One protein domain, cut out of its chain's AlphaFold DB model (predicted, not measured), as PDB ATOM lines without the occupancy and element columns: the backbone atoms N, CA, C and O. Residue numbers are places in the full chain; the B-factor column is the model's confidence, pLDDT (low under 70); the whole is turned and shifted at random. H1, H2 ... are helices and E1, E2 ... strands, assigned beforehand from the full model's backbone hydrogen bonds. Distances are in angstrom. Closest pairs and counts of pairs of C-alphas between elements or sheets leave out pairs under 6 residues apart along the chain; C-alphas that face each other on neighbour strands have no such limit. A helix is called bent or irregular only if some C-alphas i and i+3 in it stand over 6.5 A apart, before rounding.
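AT A GLANCE: This is residues 4 to 157 of the 166 residues of the protein "Aldo/keto reductase family protein" of Kribbella sp. VKM Ac-2568 (UniProt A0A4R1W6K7). Helix H4 lies in the middle of the body, with H5 packed on it at a steep angle and H3b crossing it near its start; H2 and the other arm of the bent helix, H3a, lie at one end. Toward the other end H1 lies over one face of a small ribbon of two parallel strands, E1 and E2, and a long unnamed stretch, residues 106 to 151, makes a wide loop from H5 to E2, with residues 139 to 148 sticking out. The printed part has 154 residues with five named helices and two named strands in the order H1, E1, H2, H3, H4, H5, E2; under half of the residues are in named elements, which are mostly helix. The whole is compact, with a radius of gyration of the C-alphas of 16.1 A, yet elongated in outline, spanning 50 by 31 by 31 A.

IN THESE COORDINATES: H1 covers residues 4 to 14, from C-alpha 4 at (3.264, 2.155, 17.573), and is only just irregular: C-alphas 6 and 9 are 6.8 A apart. E1, residues 18 to 22, is 13.0 A long, and H2 is residues 33 to 38. H3, residues 46 to 68, was assigned as one helix by its hydrogen bonds but is bent, with C-alphas 54 and 57 8.2 A apart. Its arms are H3a, residues 46 to 54, and H3b, residues 57 to 68, 16.4 A long. H4, residues 73 to 82, is 14.4 A long and begins at C-alpha 73 at (-9.091, -14.070, 9.257). H5 is residues 97 to 105, 12.3 A long. E2, residues 152 to 156, is 13.0 A long and ends at C-alpha 156 at (-2.023, 5.890, 10.439).

HOW THE PARTS SIT: H4 touches H5 at a steep tilt of 46 degrees, the same way, with the closest C-alphas, Asp 75 and Ser 102, 5.7 A apart. Residues 62 to 67 of H3b touch H4, about perpendicular at 87 degrees; the closest C-alphas, Gly 66 and Ser 73, are 5.0 A apart. Residues 59 to 63 of H3b touch H2, about perpendicular at 89 degrees; the closest C-alphas are those of Ile 34 and Glu 60, 7.0 A. The helix packing is mostly crossed. H3a touches no helix. E1 and E2 are parallel at 26 degrees, with N 153 and O 18 at 3.1 A and N 22 and O 155 at 3.2 A, within hydrogen-bond range. With H2, H3, H4 and H5 between them along the chain, they form a strand-helix-strand unit, two parallel neighbour strands joined through helices. The closest C-alphas of H1 and E1, Ala 12 and Gly 18, are 6.7 A apart, and H1 and E2 are near each other. Each O i to N i+4 pair is within hydrogen-bond range in H2, H3a, H3b, H4 and H5, and 5 of 7 in H1.

THE WHOLE: The two C-alphas farthest apart, those of Gly 40 and Pro 147, are 50.2 A apart, and those of Val 4 and Thr 157 are 7.7 A apart. The printed part has no cut. The links from H4 to H5 and from H5 to E2 are long, with 14 and 46 residues; residues 139 to 148 stand free. The mean pLDDT of the printed part is 72.8, and residues 4 to 6 and 112 to 157 are under 70.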
ATOM      1  N   VAL A   4       4.507   1.835  16.864       59.72
ATOM      2  CA  VAL A   4       3.264   2.155  17.573       59.72
ATOM      3  C   VAL A   4       3.111   1.318  18.845       59.72
ATOM      4  O   VAL A   4       2.788   1.881  19.878       59.72
ATOM      5  N   ASP A   5       3.414   0.020  18.833       63.88
ATOM      6  CA  ASP A   5       3.171  -0.848  20.004       63.88
ATOM      7  C   ASP A   5       4.218  -0.712  21.107       63.88
ATOM      8  O   ASP A   5       3.938  -1.001  22.278       63.88
ATOM      9  N   ARG A   6       5.427  -0.283  20.728       68.56
ATOM     10  CA  ARG A   6       6.561  -0.115  21.640       68.56
ATOM     11  C   ARG A   6       6.593   1.259  22.288       68.56
ATOM     12  O   ARG A   6       7.011   1.355  23.435       68.56
ATOM     13  N   GLU A   7       6.141   2.295  21.587       74.81
ATOM     14  CA  GLU A   7       6.243   3.676  22.070       74.81
ATOM     15  C   GLU A   7       4.871   4.336  22.188       74.81
ATOM     16  O   GLU A   7       4.524   4.882  23.234       74.81
ATOM     17  N   VAL A   8       4.049   4.240  21.141       81.12
ATOM     18  CA  VAL A   8       2.821   5.034  21.054       81.12
ATOM     19  C   VAL A   8       1.672   4.456  21.879       81.12
ATOM     20  O   VAL A   8       0.970   5.225  22.526       81.12
ATOM     21  N   LEU A   9       1.468   3.135  21.909       82.44
ATOM     22  CA  LEU A   9       0.431   2.511  22.736       82.44
ATOM     23  C   LEU A   9       0.734   2.671  24.234       82.44
ATOM     24  O   LEU A   9      -0.182   3.083  24.946       82.44
ATOM     25  N   PRO A  10       1.969   2.432  24.731       83.94
ATOM     26  CA  PRO A  10       2.301   2.717  26.126       83.94
ATOM     27  C   PRO A  10       2.134   4.199  26.475       83.94
ATOM     28  O   PRO A  10       1.508   4.516  27.483       83.94
ATOM     29  N   ALA A  11       2.595   5.114  25.614       85.12
ATOM     30  CA  ALA A  11       2.400   6.547  25.831       85.12
ATOM     31  C   ALA A  11       0.912   6.931  25.833       85.12
ATOM     32  O   ALA A  11       0.460   7.679  26.694       85.12
ATOM     33  N   ALA A  12       0.119   6.400  24.901       86.00
ATOM     34  CA  ALA A  12      -1.314   6.654  24.858       86.00
ATOM     35  C   ALA A  12      -2.010   6.165  26.138       86.00
ATOM     36  O   ALA A  12      -2.878   6.863  26.655       86.00
ATOM     37  N   GLN A  13      -1.601   5.023  26.694       84.88
ATOM     38  CA  GLN A  13      -2.111   4.546  27.983       84.88
ATOM     39  C   GLN A  13      -1.727   5.485  29.130       84.88
ATOM     40  O   GLN A  13      -2.610   5.903  29.880       84.88
ATOM     41  N   GLU A  14      -0.448   5.863  29.218       88.69
ATOM     42  CA  GLU A  14       0.083   6.757  30.256       88.69
ATOM     43  C   GLU A  14      -0.652   8.107  30.264       88.69
ATOM     44  O   GLU A  14      -1.154   8.566  31.291       88.69
ATOM     45  N   TYR A  15      -0.836   8.704  29.083       90.31
ATOM     46  CA  TYR A  15      -1.538   9.979  28.915       90.31
ATOM     47  C   TYR A  15      -3.067   9.850  28.827       90.31
ATOM     48  O   TYR A  15      -3.756  10.847  28.599       90.31
ATOM     49  N   ARG A  16      -3.626   8.644  29.017       89.06
ATOM     50  CA  ARG A  16      -5.072   8.351  28.937       89.06
ATOM     51  C   ARG A  16      -5.718   8.792  27.613       89.06
ATOM     52  O   ARG A  16      -6.864   9.250  27.592       89.06
ATOM     53  N   LEU A  17      -4.986   8.640  26.517       89.00
ATOM     54  CA  LEU A  17      -5.415   8.919  25.153       89.00
ATOM     55  C   LEU A  17      -6.030   7.671  24.517       89.00
ATOM     56  O   LEU A  17      -5.509   6.564  24.642       89.00
ATOM     57  N   GLY A  18      -7.136   7.865  23.800       87.25
ATOM     58  CA  GLY A  18      -7.718   6.820  22.964       87.25
ATOM     59  C   GLY A  18      -7.022   6.750  21.608       87.25
ATOM     60  O   GLY A  18      -6.814   7.782  20.965       87.25
ATOM     61  N   VAL A  19      -6.709   5.533  21.163       86.38
ATOM     62  CA  VAL A  19      -6.162   5.255  19.833       86.38
ATOM     63  C   VAL A  19      -7.263   4.734  18.919       86.38
ATOM     64  O   VAL A  19      -8.036   3.846  19.294       86.38
ATOM     65  N   ILE A  20      -7.313   5.287  17.709       89.31
ATOM     66  CA  ILE A  20      -8.208   4.860  16.633       89.31
ATOM     67  C   ILE A  20      -7.329   4.434  15.444       89.31
ATOM     68  O   ILE A  20      -6.831   5.297  14.713       89.31
ATOM     69  N   PRO A  21      -7.067   3.123  15.275       85.19
ATOM     70  CA  PRO A  21      -6.238   2.616  14.187       85.19
ATOM     71  C   PRO A  21      -6.928   2.783  12.834       85.19
ATOM     72  O   PRO A  21      -8.067   2.351  12.644       85.19
ATOM     73  N   TRP A  22      -6.221   3.371  11.874       84.56
ATOM     74  CA  TRP A  22      -6.672   3.437  10.486       84.56
ATOM     75  C   TRP A  22      -6.091   2.286   9.657       84.56
ATOM     76  O   TRP A  22      -4.944   1.894   9.856       84.56
ATOM     77  N   SER A  23      -6.869   1.778   8.694       83.50
ATOM     78  CA  SER A  23      -6.497   0.652   7.818       83.50
ATOM     79  C   SER A  23      -6.055  -0.619   8.570       83.50
ATOM     80  O   SER A  23      -5.005  -1.181   8.255       83.50
ATOM     81  N   PRO A  24      -6.858  -1.124   9.527       83.88
ATOM     82  CA  PRO A  24      -6.473  -2.233  10.407       83.88
ATOM     83  C   PRO A  24      -6.197  -3.547   9.660       83.88
ATOM     84  O   PRO A  24      -5.405  -4.355  10.120       83.88
ATOM     85  N   LEU A  25      -6.802  -3.743   8.484       85.31
ATOM     86  CA  LEU A  25      -6.619  -4.944   7.661       85.31
ATOM     87  C   LEU A  25      -5.585  -4.770   6.538       85.31
ATOM     88  O   LEU A  25      -5.524  -5.607   5.638       85.31
ATOM     89  N   GLN A  26      -4.825  -3.667   6.524       81.25
ATOM     90  CA  GLN A  26      -3.782  -3.384   5.526       81.25
ATOM     91  C   GLN A  26      -4.271  -3.562   4.070       81.25
ATOM     92  O   GLN A  26      -3.711  -4.316   3.280       81.25
ATOM     93  N   GLY A  27      -5.386  -2.915   3.710       76.94
ATOM     94  CA  GLY A  27      -5.975  -3.065   2.368       76.94
ATOM     95  C   GLY A  27      -6.591  -4.450   2.101       76.94
ATOM     96  O   GLY A  27      -6.756  -4.854   0.945       76.94
ATOM     97  N   GLY A  28      -6.930  -5.183   3.161       82.44
ATOM     98  CA  GLY A  28      -7.531  -6.516   3.115       82.44
ATOM     99  C   GLY A  28      -6.519  -7.659   3.035       82.44
ATOM    100  O   GLY A  28      -6.936  -8.772   2.742       82.44
ATOM    101  N   LEU A  29      -5.231  -7.391   3.282       83.81
ATOM    102  CA  LEU A  29      -4.180  -8.410   3.378       83.81
ATOM    103  C   LEU A  29      -4.472  -9.402   4.514       83.81
ATOM    104  O   LEU A  29      -4.384 -10.604   4.325       83.81
ATOM    105  N   LEU A  30      -4.906  -8.888   5.668       86.19
ATOM    106  CA  LEU A  30      -5.274  -9.696   6.837       86.19
ATOM    107  C   LEU A  30      -6.719 -10.221   6.771       86.19
ATOM    108  O   LEU A  30      -7.260 -10.697   7.759       86.19
ATOM    109  N   GLY A  31      -7.382 -10.091   5.619       88.00
ATOM    110  CA  GLY A  31      -8.787 -10.453   5.432       88.00
ATOM    111  C   GLY A  31      -9.002 -11.776   4.701       88.00
ATOM    112  O   GLY A  31     -10.025 -11.895   4.025       88.00
ATOM    113  N   GLY A  32      -8.046 -12.709   4.751       88.12
ATOM    114  CA  GLY A  32      -8.106 -13.964   3.989       88.12
ATOM    115  C   GLY A  32      -7.718 -13.778   2.520       88.12
ATOM    116  O   GLY A  32      -8.435 -14.217   1.623       88.12
ATOM    117  N   VAL A  33      -6.674 -12.991   2.258       88.88
ATOM    118  CA  VAL A  33      -6.284 -12.575   0.907       88.88
ATOM    119  C   VAL A  33      -5.822 -13.744   0.036       88.88
ATOM    120  O   VAL A  33      -6.097 -13.719  -1.161       88.88
ATOM    121  N   ILE A  34      -5.168 -14.755   0.616       89.31
ATOM    122  CA  ILE A  34      -4.645 -15.912  -0.117       89.31
ATOM    123  C   ILE A  34      -5.771 -16.885  -0.430       89.31
ATOM    124  O   ILE A  34      -5.933 -17.263  -1.589       89.31
ATOM    125  N   ARG A  35      -6.625 -17.213   0.546       88.94
ATOM    126  CA  ARG A  35      -7.850 -17.985   0.285       88.94
ATOM    127  C   ARG A  35      -8.700 -17.357  -0.825       88.94
ATOM    128  O   ARG A  35      -9.053 -18.034  -1.784       88.94
ATOM    129  N   LYS A  36      -8.944 -16.042  -0.766       87.69
ATOM    130  CA  LYS A  36      -9.726 -15.316  -1.789       87.69
ATOM    131  C   LYS A  36      -9.044 -15.252  -3.157       87.69
ATOM    132  O   LYS A  36      -9.740 -15.144  -4.166       87.69
ATOM    133  N   GLU A  37      -7.714 -15.269  -3.202       88.25
ATOM    134  CA  GLU A  37      -6.955 -15.408  -4.450       88.25
ATOM    135  C   GLU A  37      -7.166 -16.805  -5.051       88.25
ATOM    136  O   GLU A  37      -7.520 -16.912  -6.224       88.25
ATOM    137  N   ASN A  38      -7.044 -17.858  -4.238       87.75
ATOM    138  CA  ASN A  38      -7.223 -19.251  -4.662       87.75
ATOM    139  C   ASN A  38      -8.654 -19.555  -5.138       87.75
ATOM    140  O   ASN A  38      -8.842 -20.308  -6.090       87.75
ATOM    141  N   GLU A  39      -9.663 -18.941  -4.517       87.38
ATOM    142  CA  GLU A  39     -11.076 -19.051  -4.914       87.38
ATOM    143  C   GLU A  39     -11.437 -18.166  -6.123       87.38
ATOM    144  O   GLU A  39     -12.567 -18.192  -6.609       87.38
ATOM    145  N   GLY A  40     -10.505 -17.341  -6.613       82.62
ATOM    146  CA  GLY A  40     -10.737 -16.416  -7.727       82.62
ATOM    147  C   GLY A  40     -11.623 -15.208  -7.389       82.62
ATOM    148  O   GLY A  40     -11.946 -14.417  -8.276       82.62
ATOM    149  N   VAL A  41     -11.985 -15.028  -6.115       79.12
ATOM    150  CA  VAL A  41     -12.821 -13.927  -5.605       79.12
ATOM    151  C   VAL A  41     -12.062 -12.596  -5.620       79.12
ATOM    152  O   VAL A  41     -12.659 -11.528  -5.779       79.12
ATOM    153  N   ARG A  42     -10.731 -12.633  -5.481       77.00
ATOM    154  CA  ARG A  42      -9.871 -11.446  -5.517       77.00
ATOM    155  C   ARG A  42      -8.689 -11.646  -6.456       77.00
ATOM    156  O   ARG A  42      -7.904 -12.566  -6.286       77.00
ATOM    157  N   ARG A  43      -8.494 -10.698  -7.374       74.88
ATOM    158  CA  ARG A  43      -7.240 -10.568  -8.128       74.88
ATOM    159  C   ARG A  43      -6.307  -9.594  -7.420       74.88
ATOM    160  O   ARG A  43      -6.724  -8.505  -7.018       74.88
ATOM    161  N   LEU A  44      -5.058 -10.005  -7.233       76.62
ATOM    162  CA  LEU A  44      -4.011  -9.164  -6.666       76.62
ATOM    163  C   LEU A  44      -3.259  -8.442  -7.778       76.62
ATOM    164  O   LEU A  44      -2.735  -9.066  -8.698       76.62
ATOM    165  N   GLU A  45      -3.171  -7.121  -7.664       73.88
ATOM    166  CA  GLU A  45      -2.508  -6.269  -8.649       73.88
ATOM    167  C   GLU A  45      -1.559  -5.275  -7.972       73.88
ATOM    168  O   GLU A  45      -1.737  -4.886  -6.809       73.88
ATOM    169  N   GLY A  46      -0.527  -4.867  -8.718       79.75
ATOM    170  CA  GLY A  46       0.465  -3.879  -8.298       79.75
ATOM    171  C   GLY A  46       1.089  -4.180  -6.930       79.75
ATOM    172  O   GLY A  46       1.416  -5.319  -6.601       79.75
ATOM    173  N   ARG A  47       1.207  -3.143  -6.093       72.44
ATOM    174  CA  ARG A  47       1.858  -3.212  -4.771       72.44
ATOM    175  C   ARG A  47       1.249  -4.244  -3.814       72.44
ATOM    176  O   ARG A  47       1.947  -4.729  -2.923       72.44
ATOM    177  N   ALA A  48      -0.040  -4.569  -3.959       73.75
ATOM    178  CA  ALA A  48      -0.684  -5.576  -3.117       73.75
ATOM    179  C   ALA A  48      -0.143  -6.978  -3.425       73.75
ATOM    180  O   ALA A  48       0.152  -7.725  -2.496       73.75
ATOM    181  N   ARG A  49       0.062  -7.295  -4.710       82.38
ATOM    182  CA  ARG A  49       0.644  -8.567  -5.149       82.38
ATOM    183  C   ARG A  49       2.074  -8.733  -4.649       82.38
ATOM    184  O   ARG A  49       2.372  -9.737  -4.019       82.38
ATOM    185  N   GLU A  50       2.921  -7.722  -4.831       83.12
ATOM    186  CA  GLU A  50       4.308  -7.759  -4.342       83.12
ATOM    187  C   GLU A  50       4.390  -7.955  -2.821       83.12
ATOM    188  O   GLU A  50       5.282  -8.635  -2.314       83.12
ATOM    189  N   THR A  51       3.464  -7.341  -2.075       80.69
ATOM    190  CA  THR A  51       3.396  -7.482  -0.615       80.69
ATOM    191  C   THR A  51       2.969  -8.891  -0.220       80.69
ATOM    192  O   THR A  51       3.581  -9.468   0.677       80.69
ATOM    193  N   VAL A  52       1.957  -9.450  -0.893       84.12
ATOM    194  CA  VAL A  52       1.524 -10.835  -0.673       84.12
ATOM    195  C   VAL A  52       2.652 -11.795  -1.011       84.12
ATOM    196  O   VAL A  52       2.987 -12.605  -0.170       84.12
ATOM    197  N   GLU A  53       3.305 -11.680  -2.168       86.50
ATOM    198  CA  GLU A  53       4.409 -12.572  -2.551       86.50
ATOM    199  C   GLU A  53       5.564 -12.540  -1.535       86.50
ATOM    200  O   GLU A  53       6.094 -13.589  -1.172       86.50
ATOM    201  N   LYS A  54       5.910 -11.360  -1.002       83.69
ATOM    202  CA  LYS A  54       6.958 -11.216   0.025       83.69
ATOM    203  C   LYS A  54       6.578 -11.777   1.395       83.69
ATOM    204  O   LYS A  54       7.471 -12.149   2.151       83.69
ATOM    205  N   LEU A  55       5.293 -11.763   1.743       82.69
ATOM    206  CA  LEU A  55       4.785 -12.146   3.066       82.69
ATOM    207  C   LEU A  55       3.922 -13.413   3.026       82.69
ATOM    208  O   LEU A  55       3.240 -13.716   4.003       82.69
ATOM    209  N   ARG A  56       3.924 -14.134   1.898       85.94
ATOM    210  CA  ARG A  56       3.013 -15.252   1.633       85.94
ATOM    211  C   ARG A  56       3.078 -16.315   2.732       85.94
ATOM    212  O   ARG A  56       2.022 -16.580   3.295       85.94
ATOM    213  N   PRO A  57       4.261 -16.827   3.134       84.06
ATOM    214  CA  PRO A  57       4.339 -17.834   4.192       84.06
ATOM    215  C   PRO A  57       3.701 -17.373   5.507       84.06
ATOM    216  O   PRO A  57       3.031 -18.140   6.188       84.06
ATOM    217  N   GLN A  58       3.882 -16.102   5.864       81.94
ATOM    218  CA  GLN A  58       3.339 -15.547   7.096       81.94
ATOM    219  C   GLN A  58       1.824 -15.337   7.016       81.94
ATOM    220  O   GLN A  58       1.118 -15.540   7.999       81.94
ATOM    221  N   ILE A  59       1.316 -14.919   5.856       84.56
ATOM    222  CA  ILE A  59      -0.122 -14.751   5.633       84.56
ATOM    223  C   ILE A  59      -0.814 -16.119   5.621       84.56
ATOM    224  O   ILE A  59      -1.869 -16.253   6.224       84.56
ATOM    225  N   GLU A  60      -0.212 -17.148   5.020       88.00
ATOM    226  CA  GLU A  60      -0.750 -18.520   5.033       88.00
ATOM    227  C   GLU A  60      -0.843 -19.072   6.455       88.00
ATOM    228  O   GLU A  60      -1.881 -19.597   6.850       88.00
ATOM    229  N   GLN A  61       0.205 -18.888   7.262       85.56
ATOM    230  CA  GLN A  61       0.176 -19.268   8.676       85.56
ATOM    231  C   GLN A  61      -0.886 -18.501   9.467       85.56
ATOM    232  O   GLN A  61      -1.513 -19.063  10.362       85.56
ATOM    233  N   TYR A  62      -1.082 -17.221   9.153       84.75
ATOM    234  CA  TYR A  62      -2.114 -16.401   9.776       84.75
ATOM    235  C   TYR A  62      -3.530 -16.856   9.400       84.75
ATOM    236  O   TYR A  62      -4.401 -16.931  10.265       84.75
ATOM    237  N   GLU A  63      -3.770 -17.163   8.126       89.69
ATOM    238  CA  GLU A  63      -5.063 -17.665   7.660       89.69
ATOM    239  C   GLU A  63      -5.373 -19.027   8.289       89.69
ATOM    240  O   GLU A  63      -6.436 -19.172   8.886       89.69
ATOM    241  N   ALA A  64      -4.404 -19.951   8.293       87.94
ATOM    242  CA  ALA A  64      -4.531 -21.246   8.961       87.94
ATOM    243  C   ALA A  64      -4.809 -21.106  10.465       87.94
ATOM    244  O   ALA A  64      -5.588 -21.863  11.034       87.94
ATOM    245  N   PHE A  65      -4.213 -20.107  11.118       84.38
ATOM    246  CA  PHE A  65      -4.504 -19.812  12.515       84.38
ATOM    247  C   PHE A  65      -5.949 -19.334  12.731       84.38
ATOM    248  O   PHE A  65      -6.589 -19.724  13.704       84.38
ATOM    249  N   GLY A  66      -6.487 -18.513  11.827       86.19
ATOM    250  CA  GLY A  66      -7.908 -18.161  11.858       86.19
ATOM    251  C   GLY A  66      -8.803 -19.397  11.749       86.19
ATOM    252  O   GLY A  66      -9.738 -19.549  12.538       86.19
ATOM    253  N   ASP A  67      -8.447 -20.317  10.852       89.12
ATOM    254  CA  ASP A  67      -9.165 -21.579  10.658       89.12
ATOM    255  C   ASP A  67      -9.108 -22.476  11.909       89.12
ATOM    256  O   ASP A  67     -10.134 -23.019  12.318       89.12
ATOM    257  N   GLU A  68      -7.950 -22.575  12.576       86.94
ATOM    258  CA  GLU A  68      -7.790 -23.284  13.860       86.94
ATOM    259  C   GLU A  68      -8.726 -22.734  14.951       86.94
ATOM    260  O   GLU A  68      -9.224 -23.490  15.788       86.94
ATOM    261  N   LEU A  69      -8.988 -21.424  14.933       84.56
ATOM    262  CA  LEU A  69      -9.908 -20.761  15.857       84.56
ATOM    263  C   LEU A  69     -11.375 -20.810  15.414       84.56
ATOM    264  O   LEU A  69     -12.246 -20.368  16.164       84.56
ATOM    265  N   GLY A  70     -11.666 -21.318  14.215       88.81
ATOM    266  CA  GLY A  70     -13.009 -21.308  13.638       88.81
ATOM    267  C   GLY A  70     -13.519 -19.900  13.312       88.81
ATOM    268  O   GLY A  70     -14.729 -19.663  13.333       88.81
ATOM    269  N   HIS A  71     -12.613 -18.957  13.043       89.69
ATOM    270  CA  HIS A  71     -12.944 -17.563  12.764       89.69
ATOM    271  C   HIS A  71     -12.343 -17.087  11.441       89.69
ATOM    272  O   HIS A  71     -11.200 -17.376  11.099       89.69
ATOM    273  N   GLU A  72     -13.103 -16.262  10.724       90.50
ATOM    274  CA  GLU A  72     -12.616 -15.576   9.532       90.50
ATOM    275  C   GLU A  72     -11.380 -14.728   9.857       90.50
ATOM    276  O   GLU A  72     -11.347 -14.002  10.854       90.50
ATOM    277  N   SER A  73     -10.365 -14.754   8.989       90.38
ATOM    278  CA  SER A  73      -9.091 -14.070   9.257       90.38
ATOM    279  C   SER A  73      -9.279 -12.561   9.470       90.38
ATOM    280  O   SER A  73      -8.580 -11.953  10.273       90.38
ATOM    281  N   GLY A  74     -10.262 -11.934   8.816       89.62
ATOM    282  CA  GLY A  74     -10.596 -10.527   9.074       89.62
ATOM    283  C   GLY A  74     -11.125 -10.280  10.492       89.62
ATOM    284  O   GLY A  74     -10.749  -9.289  11.122       89.62
ATOM    285  N   ASP A  75     -11.943 -11.202  11.005       91.75
ATOM    286  CA  ASP A  75     -12.548 -11.121  12.334       91.75
ATOM    287  C   ASP A  75     -11.451 -11.235  13.406       91.75
ATOM    288  O   ASP A  75     -11.406 -10.429  14.335       91.75
ATOM    289  N   VAL A  76     -10.498 -12.159  13.222       89.50
ATOM    290  CA  VAL A  76      -9.351 -12.363  14.128       89.50
ATOM    291  C   VAL A  76      -8.455 -11.123  14.214       89.50
ATOM    292  O   VAL A  76      -8.097 -10.702  15.316       89.50
ATOM    293  N   ALA A  77      -8.124 -10.489  13.084       87.56
ATOM    294  CA  ALA A  77      -7.273  -9.293  13.070       87.56
ATOM    295  C   ALA A  77      -7.925  -8.124  13.819       87.56
ATOM    296  O   ALA A  77      -7.273  -7.417  14.592       87.56
ATOM    297  N   LEU A  78      -9.222  -7.912  13.586       89.62
ATOM    298  CA  LEU A  78      -9.975  -6.851  14.248       89.62
ATOM    299  C   LEU A  78     -10.145  -7.138  15.743       89.62
ATOM    300  O   LEU A  78      -9.956  -6.227  16.552       89.62
ATOM    301  N   ALA A  79     -10.424  -8.387  16.113       89.88
ATOM    302  CA  ALA A  79     -10.529  -8.816  17.502       89.88
ATOM    303  C   ALA A  79      -9.213  -8.601  18.259       89.88
ATOM    304  O   ALA A  79      -9.203  -8.007  19.337       89.88
ATOM    305  N   TRP A  80      -8.083  -8.993  17.663       86.06
ATOM    306  CA  TRP A  80      -6.761  -8.765  18.246       86.06
ATOM    307  C   TRP A  80      -6.491  -7.277  18.488       86.06
ATOM    308  O   TRP A  80      -5.977  -6.892  19.541       86.06
ATOM    309  N   LEU A  81      -6.884  -6.414  17.547       84.81
ATOM    310  CA  LEU A  81      -6.702  -4.975  17.691       84.81
ATOM    311  C   LEU A  81      -7.589  -4.391  18.802       84.81
ATOM    312  O   LEU A  81      -7.146  -3.523  19.552       84.81
ATOM    313  N   LEU A  82      -8.823  -4.883  18.929       87.31
ATOM    314  CA  LEU A  82      -9.767  -4.497  19.981       87.31
ATOM    315  C   LEU A  82      -9.330  -4.947  21.385       87.31
ATOM    316  O   LEU A  82      -9.757  -4.347  22.371       87.31
ATOM    317  N   LEU A  83      -8.460  -5.957  21.489       85.81
ATOM    318  CA  LEU A  83      -7.864  -6.386  22.760       85.81
ATOM    319  C   LEU A  83      -6.764  -5.443  23.264       85.81
ATOM    320  O   LEU A  83      -6.404  -5.498  24.441       85.81
ATOM    321  N   GLN A  84      -6.233  -4.559  22.418       81.81
ATOM    322  CA  GLN A  84      -5.187  -3.627  22.834       81.81
ATOM    323  C   GLN A  84      -5.765  -2.554  23.776       81.81
ATOM    324  O   GLN A  84      -6.659  -1.811  23.368       81.81
ATOM    325  N   PRO A  85      -5.241  -2.365  25.006       82.81
ATOM    326  CA  PRO A  85      -5.914  -1.525  26.006       82.81
ATOM    327  C   PRO A  85      -6.070  -0.042  25.628       82.81
ATOM    328  O   PRO A  85      -6.966   0.630  26.136       82.81
ATOM    329  N   ALA A  86      -5.199   0.480  24.756       83.94
ATOM    330  CA  ALA A  86      -5.269   1.867  24.283       83.94
ATOM    331  C   ALA A  86      -6.215   2.043  23.083       83.94
ATOM    332  O   ALA A  86      -6.593   3.168  22.751       83.94
ATOM    333  N   VAL A  87      -6.573   0.949  22.402       86.31
ATOM    334  CA  VAL A  87      -7.423   0.990  21.216       86.31
ATOM    335  C   VAL A  87      -8.874   1.145  21.648       86.31
ATOM    336  O   VAL A  87      -9.405   0.391  22.457       86.31
ATOM    337  N   THR A  88      -9.523   2.159  21.089       87.69
ATOM    338  CA  THR A  88     -10.933   2.471  21.364       87.69
ATOM    339  C   THR A  88     -11.868   1.970  20.270       87.69
ATOM    340  O   THR A  88     -13.016   1.641  20.560       87.69
ATOM    341  N   GLY A  89     -11.373   1.864  19.038       88.50
ATOM    342  CA  GLY A  89     -12.086   1.258  17.921       88.50
ATOM    343  C   GLY A  89     -11.291   1.384  16.615       88.50
ATOM    344  O   GLY A  89     -10.758   2.462  16.346       88.50
ATOM    345  N   PRO A  90     -11.171   0.318  15.807       89.69
ATOM    346  CA  PRO A  90     -10.611   0.407  14.462       89.69
ATOM    347  C   PRO A  90     -11.516   1.194  13.510       89.69
ATOM    348  O   PRO A  90     -12.737   1.055  13.543       89.69
ATOM    349  N   ILE A  91     -10.915   1.938  12.578       88.62
ATOM    350  CA  ILE A  91     -11.632   2.455  11.406       88.62
ATOM    351  C   ILE A  91     -11.744   1.328  10.386       88.62
ATOM    352  O   ILE A  91     -10.752   0.942   9.764       88.62
ATOM    353  N   VAL A  92     -12.960   0.834  10.182       87.12
ATOM    354  CA  VAL A  92     -13.287  -0.120   9.118       87.12
ATOM    355  C   VAL A  92     -13.956   0.604   7.951       87.12
ATOM    356  O   VAL A  92     -14.773   1.499   8.149       87.12
ATOM    357  N   GLY A  93     -13.584   0.238   6.724       86.88
ATOM    358  CA  GLY A  93     -14.145   0.798   5.490       86.88
ATOM    359  C   GLY A  93     -14.829  -0.278   4.648       86.88
ATOM    360  O   GLY A  93     -14.289  -0.617   3.592       86.88
ATOM    361  N   PRO A  94     -15.947  -0.866   5.119       88.88
ATOM    362  CA  PRO A  94     -16.631  -1.931   4.397       88.88
ATOM    363  C   PRO A  94     -17.211  -1.406   3.079       88.88
ATOM    364  O   PRO A  94     -17.788  -0.322   3.017       88.88
ATOM    365  N   ARG A  95     -17.058  -2.192   2.013       85.62
ATOM    366  CA  ARG A  95     -17.680  -1.977   0.696       85.62
ATOM    367  C   ARG A  95     -18.872  -2.900   0.452       85.62
ATOM    368  O   ARG A  95     -19.594  -2.714  -0.519       85.62
ATOM    369  N   THR A  96     -19.054  -3.897   1.313       88.62
ATOM    370  CA  THR A  96     -20.154  -4.862   1.273       88.62
ATOM    371  C   THR A  96     -20.742  -5.030   2.671       88.62
ATOM    372  O   THR A  96     -20.075  -4.735   3.667       88.62
ATOM    373  N   MET A  97     -21.983  -5.519   2.752       92.25
ATOM    374  CA  MET A  97     -22.626  -5.794   4.041       92.25
ATOM    375  C   MET A  97     -21.858  -6.853   4.837       92.25
ATOM    376  O   MET A  97     -21.586  -6.663   6.013       92.25
ATOM    377  N   GLU A  98     -21.392  -7.901   4.168       87.50
ATOM    378  CA  GLU A  98     -20.600  -8.969   4.782       87.50
ATOM    379  C   GLU A  98     -19.319  -8.448   5.467       87.50
ATOM    380  O   GLU A  98     -18.940  -8.922   6.537       87.50
ATOM    381  N   GLN A  99     -18.667  -7.425   4.898       87.38
ATOM    382  CA  GLN A  99     -17.499  -6.787   5.519       87.38
ATOM    383  C   GLN A  99     -17.870  -5.978   6.765       87.38
ATOM    384  O   GLN A  99     -17.079  -5.898   7.705       87.38
ATOM    385  N   LEU A 100     -19.054  -5.362   6.778       90.62
ATOM    386  CA  LEU A 100     -19.564  -4.675   7.960       90.62
ATOM    387  C   LEU A 100     -19.913  -5.689   9.055       90.62
ATOM    388  O   LEU A 100     -19.509  -5.511  10.200       90.62
ATOM    389  N   GLU A 101     -20.600  -6.771   8.701       90.94
ATOM    390  CA  GLU A 101     -20.940  -7.857   9.621       90.94
ATOM    391  C   GLU A 101     -19.692  -8.528  10.202       90.94
ATOM    392  O   GLU A 101     -19.653  -8.791  11.398       90.94
ATOM    393  N   SER A 102     -18.644  -8.725   9.396       86.44
ATOM    394  CA  SER A 102     -17.319  -9.173   9.852       86.44
ATOM    395  C   SER A 102     -16.747  -8.260  10.940       86.44
ATOM    396  O   SER A 102     -16.355  -8.720  12.013       86.44
ATOM    397  N   ALA A 103     -16.793  -6.942  10.728       88.88
ATOM    398  CA  ALA A 103     -16.330  -5.988  11.731       88.88
ATOM    399  C   ALA A 103     -17.160  -6.020  13.027       88.88
ATOM    400  O   ALA A 103     -16.613  -5.785  14.104       88.88
ATOM    401  N   VAL A 104     -18.457  -6.322  12.935       91.75
ATOM    402  CA  VAL A 104     -19.329  -6.492  14.105       91.75
ATOM    403  C   VAL A 104     -19.013  -7.798  14.838       91.75
ATOM    404  O   VAL A 104     -18.833  -7.766  16.053       91.75
ATOM    405  N   ARG A 105     -18.862  -8.923  14.123       90.50
ATOM    406  CA  ARG A 105     -18.513 -10.231  14.712       90.50
ATOM    407  C   ARG A 105     -17.202 -10.194  15.485       90.50
ATOM    408  O   ARG A 105     -17.101 -10.823  16.534       90.50
ATOM    409  N   ALA A 106     -16.223  -9.426  15.008       90.00
ATOM    410  CA  ALA A 106     -14.930  -9.266  15.670       90.00
ATOM    411  C   ALA A 106     -15.027  -8.795  17.136       90.00
ATOM    412  O   ALA A 106     -14.113  -9.043  17.917       90.00
ATOM    413  N   VAL A 107     -16.122  -8.133  17.527       89.50
ATOM    414  CA  VAL A 107     -16.361  -7.693  18.913       89.50
ATOM    415  C   VAL A 107     -16.635  -8.873  19.854       89.50
ATOM    416  O   VAL A 107     -16.329  -8.787  21.044       89.50
ATOM    417  N   ASP A 108     -17.178  -9.972  19.328       87.69
ATOM    418  CA  ASP A 108     -17.566 -11.163  20.092       87.69
ATOM    419  C   ASP A 108     -16.510 -12.282  20.048       87.69
ATOM    420  O   ASP A 108     -16.604 -13.261  20.797       87.69
ATOM    421  N   VAL A 109     -15.486 -12.138  19.200       86.62
ATOM    422  CA  VAL A 109     -14.369 -13.085  19.095       86.62
ATOM    423  C   VAL A 109     -13.550 -13.071  20.385       86.62
ATOM    424  O   VAL A 109     -13.091 -12.029  20.858       86.62
ATOM    425  N   LYS A 110     -13.330 -14.259  20.954       82.56
ATOM    426  CA  LYS A 110     -12.526 -14.451  22.164       82.56
ATOM    427  C   LYS A 110     -11.200 -15.094  21.792       82.56
ATOM    428  O   LYS A 110     -11.156 -16.280  21.490       82.56
ATOM    429  N   LEU A 111     -10.127 -14.315  21.858       77.88
ATOM    430  CA  LEU A 111      -8.764 -14.829  21.737       77.88
ATOM    431  C   LEU A 111      -8.242 -15.095  23.151       77.88
ATOM    432  O   LEU A 111      -8.180 -14.170  23.961       77.88
ATOM    433  N   ASP A 112      -7.938 -16.352  23.475       67.00
ATOM    434  CA  ASP A 112      -7.309 -16.696  24.749       67.00
ATOM    435  C   ASP A 112      -5.771 -16.659  24.641       67.00
ATOM    436  O   ASP A 112      -5.188 -16.745  23.559       67.00
ATOM    437  N   ASP A 113      -5.090 -16.515  25.779       55.38
ATOM    438  CA  ASP A 113      -3.622 -16.443  25.819       55.38
ATOM    439  C   ASP A 113      -2.949 -17.753  25.346       55.38
ATOM    440  O   ASP A 113      -1.752 -17.770  25.069       55.38
ATOM    441  N   LYS A 114      -3.697 -18.867  25.263       50.16
ATOM    442  CA  LYS A 114      -3.195 -20.170  24.790       50.16
ATOM    443  C   LYS A 114      -3.254 -20.303  23.269       50.16
ATOM    444  O   LYS A 114      -2.379 -20.942  22.694       50.16
ATOM    445  N   ALA A 115      -4.249 -19.692  22.636       52.47
ATOM    446  CA  ALA A 115      -4.403 -19.580  21.196       52.47
ATOM    447  C   ALA A 115      -3.269 -18.752  20.591       52.47
ATOM    448  O   ALA A 115      -2.880 -18.984  19.455       52.47
ATOM    449  N   TRP A 116      -2.690 -17.822  21.354       57.84
ATOM    450  CA  TRP A 116      -1.639 -16.936  20.870       57.84
ATOM    451  C   TRP A 116      -0.267 -17.234  21.504       57.84
ATOM    452  O   TRP A 116       0.158 -16.521  22.419       57.84
ATOM    453  N   PRO A 117       0.504 -18.235  21.029       43.97
ATOM    454  CA  PRO A 117       1.931 -18.248  21.328       43.97
ATOM    455  C   PRO A 117       2.570 -16.976  20.734       43.97
ATOM    456  O   PRO A 117       2.061 -16.451  19.743       43.97
ATOM    457  N   PRO A 118       3.666 -16.437  21.300       48.44
ATOM    458  CA  PRO A 118       4.368 -15.281  20.742       48.44
ATOM    459  C   PRO A 118       4.951 -15.618  19.358       48.44
ATOM    460  O   PRO A 118       6.112 -16.005  19.222       48.44
ATOM    461  N   ARG A 119       4.122 -15.489  18.320       55.22
ATOM    462  CA  ARG A 119       4.452 -15.724  16.914       55.22
ATOM    463  C   ARG A 119       5.077 -14.460  16.337       55.22
ATOM    464  O   ARG A 119       4.430 -13.635  15.697       55.22
ATOM    465  N   ARG A 120       6.370 -14.282  16.631       53.44
ATOM    466  CA  ARG A 120       7.194 -13.147  16.162       53.44
ATOM    467  C   ARG A 120       7.305 -13.063  14.635       53.44
ATOM    468  O   ARG A 120       7.761 -12.050  14.108       53.44
ATOM    469  N   ASP A 121       6.923 -14.125  13.946       53.59
ATOM    470  CA  ASP A 121       6.916 -14.303  12.504       53.59
ATOM    471  C   ASP A 121       5.669 -13.733  11.812       53.59
ATOM    472  O   ASP A 121       5.745 -13.447  10.620       53.59
ATOM    473  N   LEU A 122       4.565 -13.461  12.520       55.62
ATOM    474  CA  LEU A 122       3.353 -12.914  11.897       55.62
ATOM    475  C   LEU A 122       3.411 -11.379  11.735       55.62
ATOM    476  O   LEU A 122       3.544 -10.650  12.722       55.62
ATOM    477  N   PRO A 123       3.285 -10.825  10.512       50.59
ATOM    478  CA  PRO A 123       3.373  -9.391  10.270       50.59
ATOM    479  C   PRO A 123       2.193  -8.634  10.900       50.59
ATOM    480  O   PRO A 123       1.077  -8.669  10.400       50.59
ATOM    481  N   GLY A 124       2.464  -7.875  11.965       50.56
ATOM    482  CA  GLY A 124       1.514  -6.949  12.588       50.56
ATOM    483  C   GLY A 124       0.800  -7.484  13.826       50.56
ATOM    484  O   GLY A 124       0.145  -6.685  14.485       50.56
ATOM    485  N   LEU A 125       0.960  -8.770  14.157       53.28
ATOM    486  CA  LEU A 125       0.451  -9.387  15.388       53.28
ATOM    487  C   LEU A 125       1.589 -10.033  16.217       53.28
ATOM    488  O   LEU A 125       1.371 -10.969  16.972       53.28
ATOM    489  N   GLN A 126       2.834  -9.566  16.083       48.72
ATOM    490  CA  GLN A 126       4.005 -10.256  16.657       48.72
ATOM    491  C   GLN A 126       3.950 -10.439  18.181       48.72
ATOM    492  O   GLN A 126       4.493 -11.409  18.715       48.72
ATOM    493  N   ASP A 127       3.300  -9.502  18.867       50.28
ATOM    494  CA  ASP A 127       3.056  -9.559  20.298       50.28
ATOM    495  C   ASP A 127       1.621 -10.048  20.528       50.28
ATOM    496  O   ASP A 127       0.660  -9.490  19.993       50.28
ATOM    497  N   GLY A 128       1.459 -11.104  21.329       46.09
ATOM    498  CA  GLY A 128       0.127 -11.530  21.754       46.09
ATOM    499  C   GLY A 128      -0.615 -10.430  22.500       46.09
ATOM    500  O   GLY A 128       0.017  -9.471  22.963       46.09
ATOM    501  N   PRO A 129      -1.950 -10.536  22.629       50.41
ATOM    502  CA  PRO A 129      -2.695  -9.637  23.497       50.41
ATOM    503  C   PRO A 129      -2.021  -9.660  24.874       50.41
ATOM    504  O   PRO A 129      -1.952 -10.690  25.538       50.41
ATOM    505  N   ARG A 130      -1.396  -8.541  25.266       44.25
ATOM    506  CA  ARG A 130      -0.625  -8.490  26.510       44.25
ATOM    507  C   ARG A 130      -1.596  -8.555  27.678       44.25
ATOM    508  O   ARG A 130      -2.184  -7.540  28.030       44.25
ATOM    509  N   GLY A 131      -1.718  -9.758  28.240       34.12
ATOM    510  CA  GLY A 131      -2.195 -10.067  29.580       34.12
ATOM    511  C   GLY A 131      -3.459  -9.329  29.994       34.12
ATOM    512  O   GLY A 131      -3.372  -8.270  30.601       34.12
ATOM    513  N   LEU A 132      -4.613  -9.948  29.756       28.86
ATOM    514  CA  LEU A 132      -5.809  -9.826  30.591       28.86
ATOM    515  C   LEU A 132      -6.778 -10.932  30.168       28.86
ATOM    516  O   LEU A 132      -7.342 -10.904  29.077       28.86
ATOM    517  N   ARG A 133      -7.011 -11.887  31.072       28.25
ATOM    518  CA  ARG A 133      -8.092 -12.871  30.975       28.25
ATOM    519  C   ARG A 133      -9.421 -12.115  31.039       28.25
ATOM    520  O   ARG A 133      -9.968 -11.907  32.119       28.25
ATOM    521  N   LEU A 134      -9.914 -11.649  29.894       27.75
ATOM    522  CA  LEU A 134     -11.159 -10.901  29.803       27.75
ATOM    523  C   LEU A 134     -12.118 -11.638  28.875       27.75
ATOM    524  O   LEU A 134     -11.997 -11.612  27.656       27.75
ATOM    525  N   VAL A 135     -13.122 -12.272  29.478       26.03
ATOM    526  CA  VAL A 135     -14.361 -12.582  28.771       26.03
ATOM    527  C   VAL A 135     -14.908 -11.241  28.289       26.03
ATOM    528  O   VAL A 135     -15.380 -10.446  29.104       26.03
ATOM    529  N   ILE A 136     -14.817 -10.951  26.987       28.98
ATOM    530  CA  ILE A 136     -15.513  -9.807  26.396       28.98
ATOM    531  C   ILE A 136     -17.007 -10.130  26.460       28.98
ATOM    532  O   ILE A 136     -17.598 -10.724  25.572       28.98
ATOM    533  N   ALA A 137     -17.607  -9.784  27.591       26.39
ATOM    534  CA  ALA A 137     -19.007  -9.442  27.715       26.39
ATOM    535  C   ALA A 137     -19.058  -7.924  27.908       26.39
ATOM    536  O   ALA A 137     -19.570  -7.414  28.905       26.39
ATOM    537  N   ARG A 138     -18.480  -7.161  26.970       36.16
ATOM    538  CA  ARG A 138     -18.852  -5.754  26.854       36.16
ATOM    539  C   ARG A 138     -20.203  -5.721  26.151       36.16
ATOM    540  O   ARG A 138     -20.295  -5.428  24.967       36.16
ATOM    541  N   ARG A 139     -21.274  -5.909  26.938       30.42
ATOM    542  CA  ARG A 139     -22.486  -5.096  26.745       30.42
ATOM    543  C   ARG A 139     -21.948  -3.702  26.471       30.42
ATOM    544  O   ARG A 139     -21.142  -3.260  27.292       30.42
ATOM    545  N   ILE A 140     -22.270  -3.091  25.327       34.84
ATOM    546  CA  ILE A 140     -21.921  -1.695  25.046       34.84
ATOM    547  C   ILE A 140     -22.305  -0.940  26.312       34.84
ATOM    548  O   ILE A 140     -23.488  -0.727  26.582       34.84
ATOM    549  N   ALA A 141     -21.326  -0.677  27.178       30.75
ATOM    550  CA  ALA A 141     -21.591   0.051  28.392       30.75
ATOM    551  C   ALA A 141     -22.071   1.391  27.850       30.75
ATOM    552  O   ALA A 141     -21.390   1.913  26.955       30.75
ATOM    553  N   PRO A 142     -23.235   1.914  28.286       25.28
ATOM    554  CA  PRO A 142     -23.654   3.237  27.850       25.28
ATOM    555  C   PRO A 142     -22.433   4.110  28.052       25.28
ATOM    556  O   PRO A 142     -21.886   4.066  29.157       25.28
ATOM    557  N   VAL A 143     -21.935   4.729  26.969       42.38
ATOM    558  CA  VAL A 143     -20.691   5.500  26.961       42.38
ATOM    559  C   VAL A 143     -20.728   6.339  28.221       42.38
ATOM    560  O   VAL A 143     -21.469   7.320  28.296       42.38
ATOM    561  N   ARG A 144     -20.021   5.894  29.270       35.47
ATOM    562  CA  ARG A 144     -19.953   6.655  30.506       35.47
ATOM    563  C   ARG A 144     -19.253   7.891  30.005       35.47
ATOM    564  O   ARG A 144     -18.117   7.764  29.545       35.47
ATOM    565  N   ARG A 145     -19.957   9.027  29.966       38.34
ATOM    566  CA  ARG A 145     -19.360  10.315  29.629       38.34
ATOM    567  C   ARG A 145     -18.224  10.491  30.628       38.34
ATOM    568  O   ARG A 145     -18.437  10.946  31.746       38.34
ATOM    569  N   LYS A 146     -17.024  10.031  30.262       43.34
ATOM    570  CA  LYS A 146     -15.801  10.444  30.921       43.34
ATOM    571  C   LYS A 146     -15.794  11.961  30.756       43.34
ATOM    572  O   LYS A 146     -16.186  12.429  29.682       43.34
ATOM    573  N   PRO A 147     -15.466  12.712  31.818       32.84
ATOM    574  CA  PRO A 147     -15.528  14.164  31.781       32.84
ATOM    575  C   PRO A 147     -14.825  14.641  30.514       32.84
ATOM    576  O   PRO A 147     -13.781  14.102  30.143       32.84
ATOM    577  N   ALA A 148     -15.501  15.543  29.808       40.03
ATOM    578  CA  ALA A 148     -15.240  15.944  28.437       40.03
ATOM    579  C   ALA A 148     -13.861  16.605  28.275       40.03
ATOM    580  O   ALA A 148     -13.771  17.810  28.132       40.03
ATOM    581  N   TYR A 149     -12.796  15.803  28.307       38.72
ATOM    582  CA  TYR A 149     -11.409  16.178  28.020       38.72
ATOM    583  C   TYR A 149     -10.613  14.958  27.507       38.72
ATOM    584  O   TYR A 149      -9.441  14.777  27.825       38.72
ATOM    585  N   GLY A 150     -11.250  14.074  26.731       42.03
ATOM    586  CA  GLY A 150     -10.567  12.954  26.079       42.03
ATOM    587  C   GLY A 150      -9.923  13.412  24.775       42.03
ATOM    588  O   GLY A 150     -10.624  13.608  23.788       42.03
ATOM    589  N   ARG A 151      -8.605  13.608  24.764       54.31
ATOM    590  CA  ARG A 151      -7.852  13.804  23.518       54.31
ATOM    591  C   ARG A 151      -7.747  12.450  22.801       54.31
ATOM    592  O   ARG A 151      -7.367  11.452  23.411       54.31
ATOM    593  N   PHE A 152      -8.106  12.418  21.522       48.47
ATOM    594  CA  PHE A 152      -7.988  11.238  20.664       48.47
ATOM    595  C   PHE A 152      -6.826  11.429  19.701       48.47
ATOM    596  O   PHE A 152      -6.616  12.532  19.195       48.47
ATOM    597  N   VAL A 153      -6.094  10.352  19.428       58.34
ATOM    598  CA  VAL A 153      -5.048  10.346  18.406       58.34
ATOM    599  C   VAL A 153      -5.425   9.323  17.343       58.34
ATOM    600  O   VAL A 153      -5.599   8.136  17.627       58.34
ATOM    601  N   VAL A 154      -5.562   9.797  16.104       61.50
ATOM    602  CA  VAL A 154      -5.719   8.930  14.934       61.50
ATOM    603  C   VAL A 154      -4.327   8.551  14.462       61.50
ATOM    604  O   VAL A 154      -3.534   9.415  14.092       61.50
ATOM    605  N   ILE A 155      -4.027   7.257  14.486       59.59
ATOM    606  CA  ILE A 155      -2.722   6.750  14.071       59.59
ATOM    607  C   ILE A 155      -2.891   6.037  12.737       59.59
ATOM    608  O   ILE A 155      -3.583   5.021  12.628       59.59
ATOM    609  N   ARG A 156      -2.225   6.574  11.713       45.38
ATOM    610  CA  ARG A 156      -2.023   5.890  10.439       45.38
ATOM    611  C   ARG A 156      -0.872   4.904  10.607       45.38
ATOM    612  O   ARG A 156       0.254   5.312  10.856       45.38
ATOM    613  N   THR A 157      -1.160   3.614  10.475       47.78
ATOM    614  CA  THR A 157      -0.190   2.520  10.665       47.78
ATOM    615  C   THR A 157       0.640   2.205   9.414       47.78
ATOM    616  O   THR A 157       1.363   1.211   9.396       47.78
TER     617      THR A 157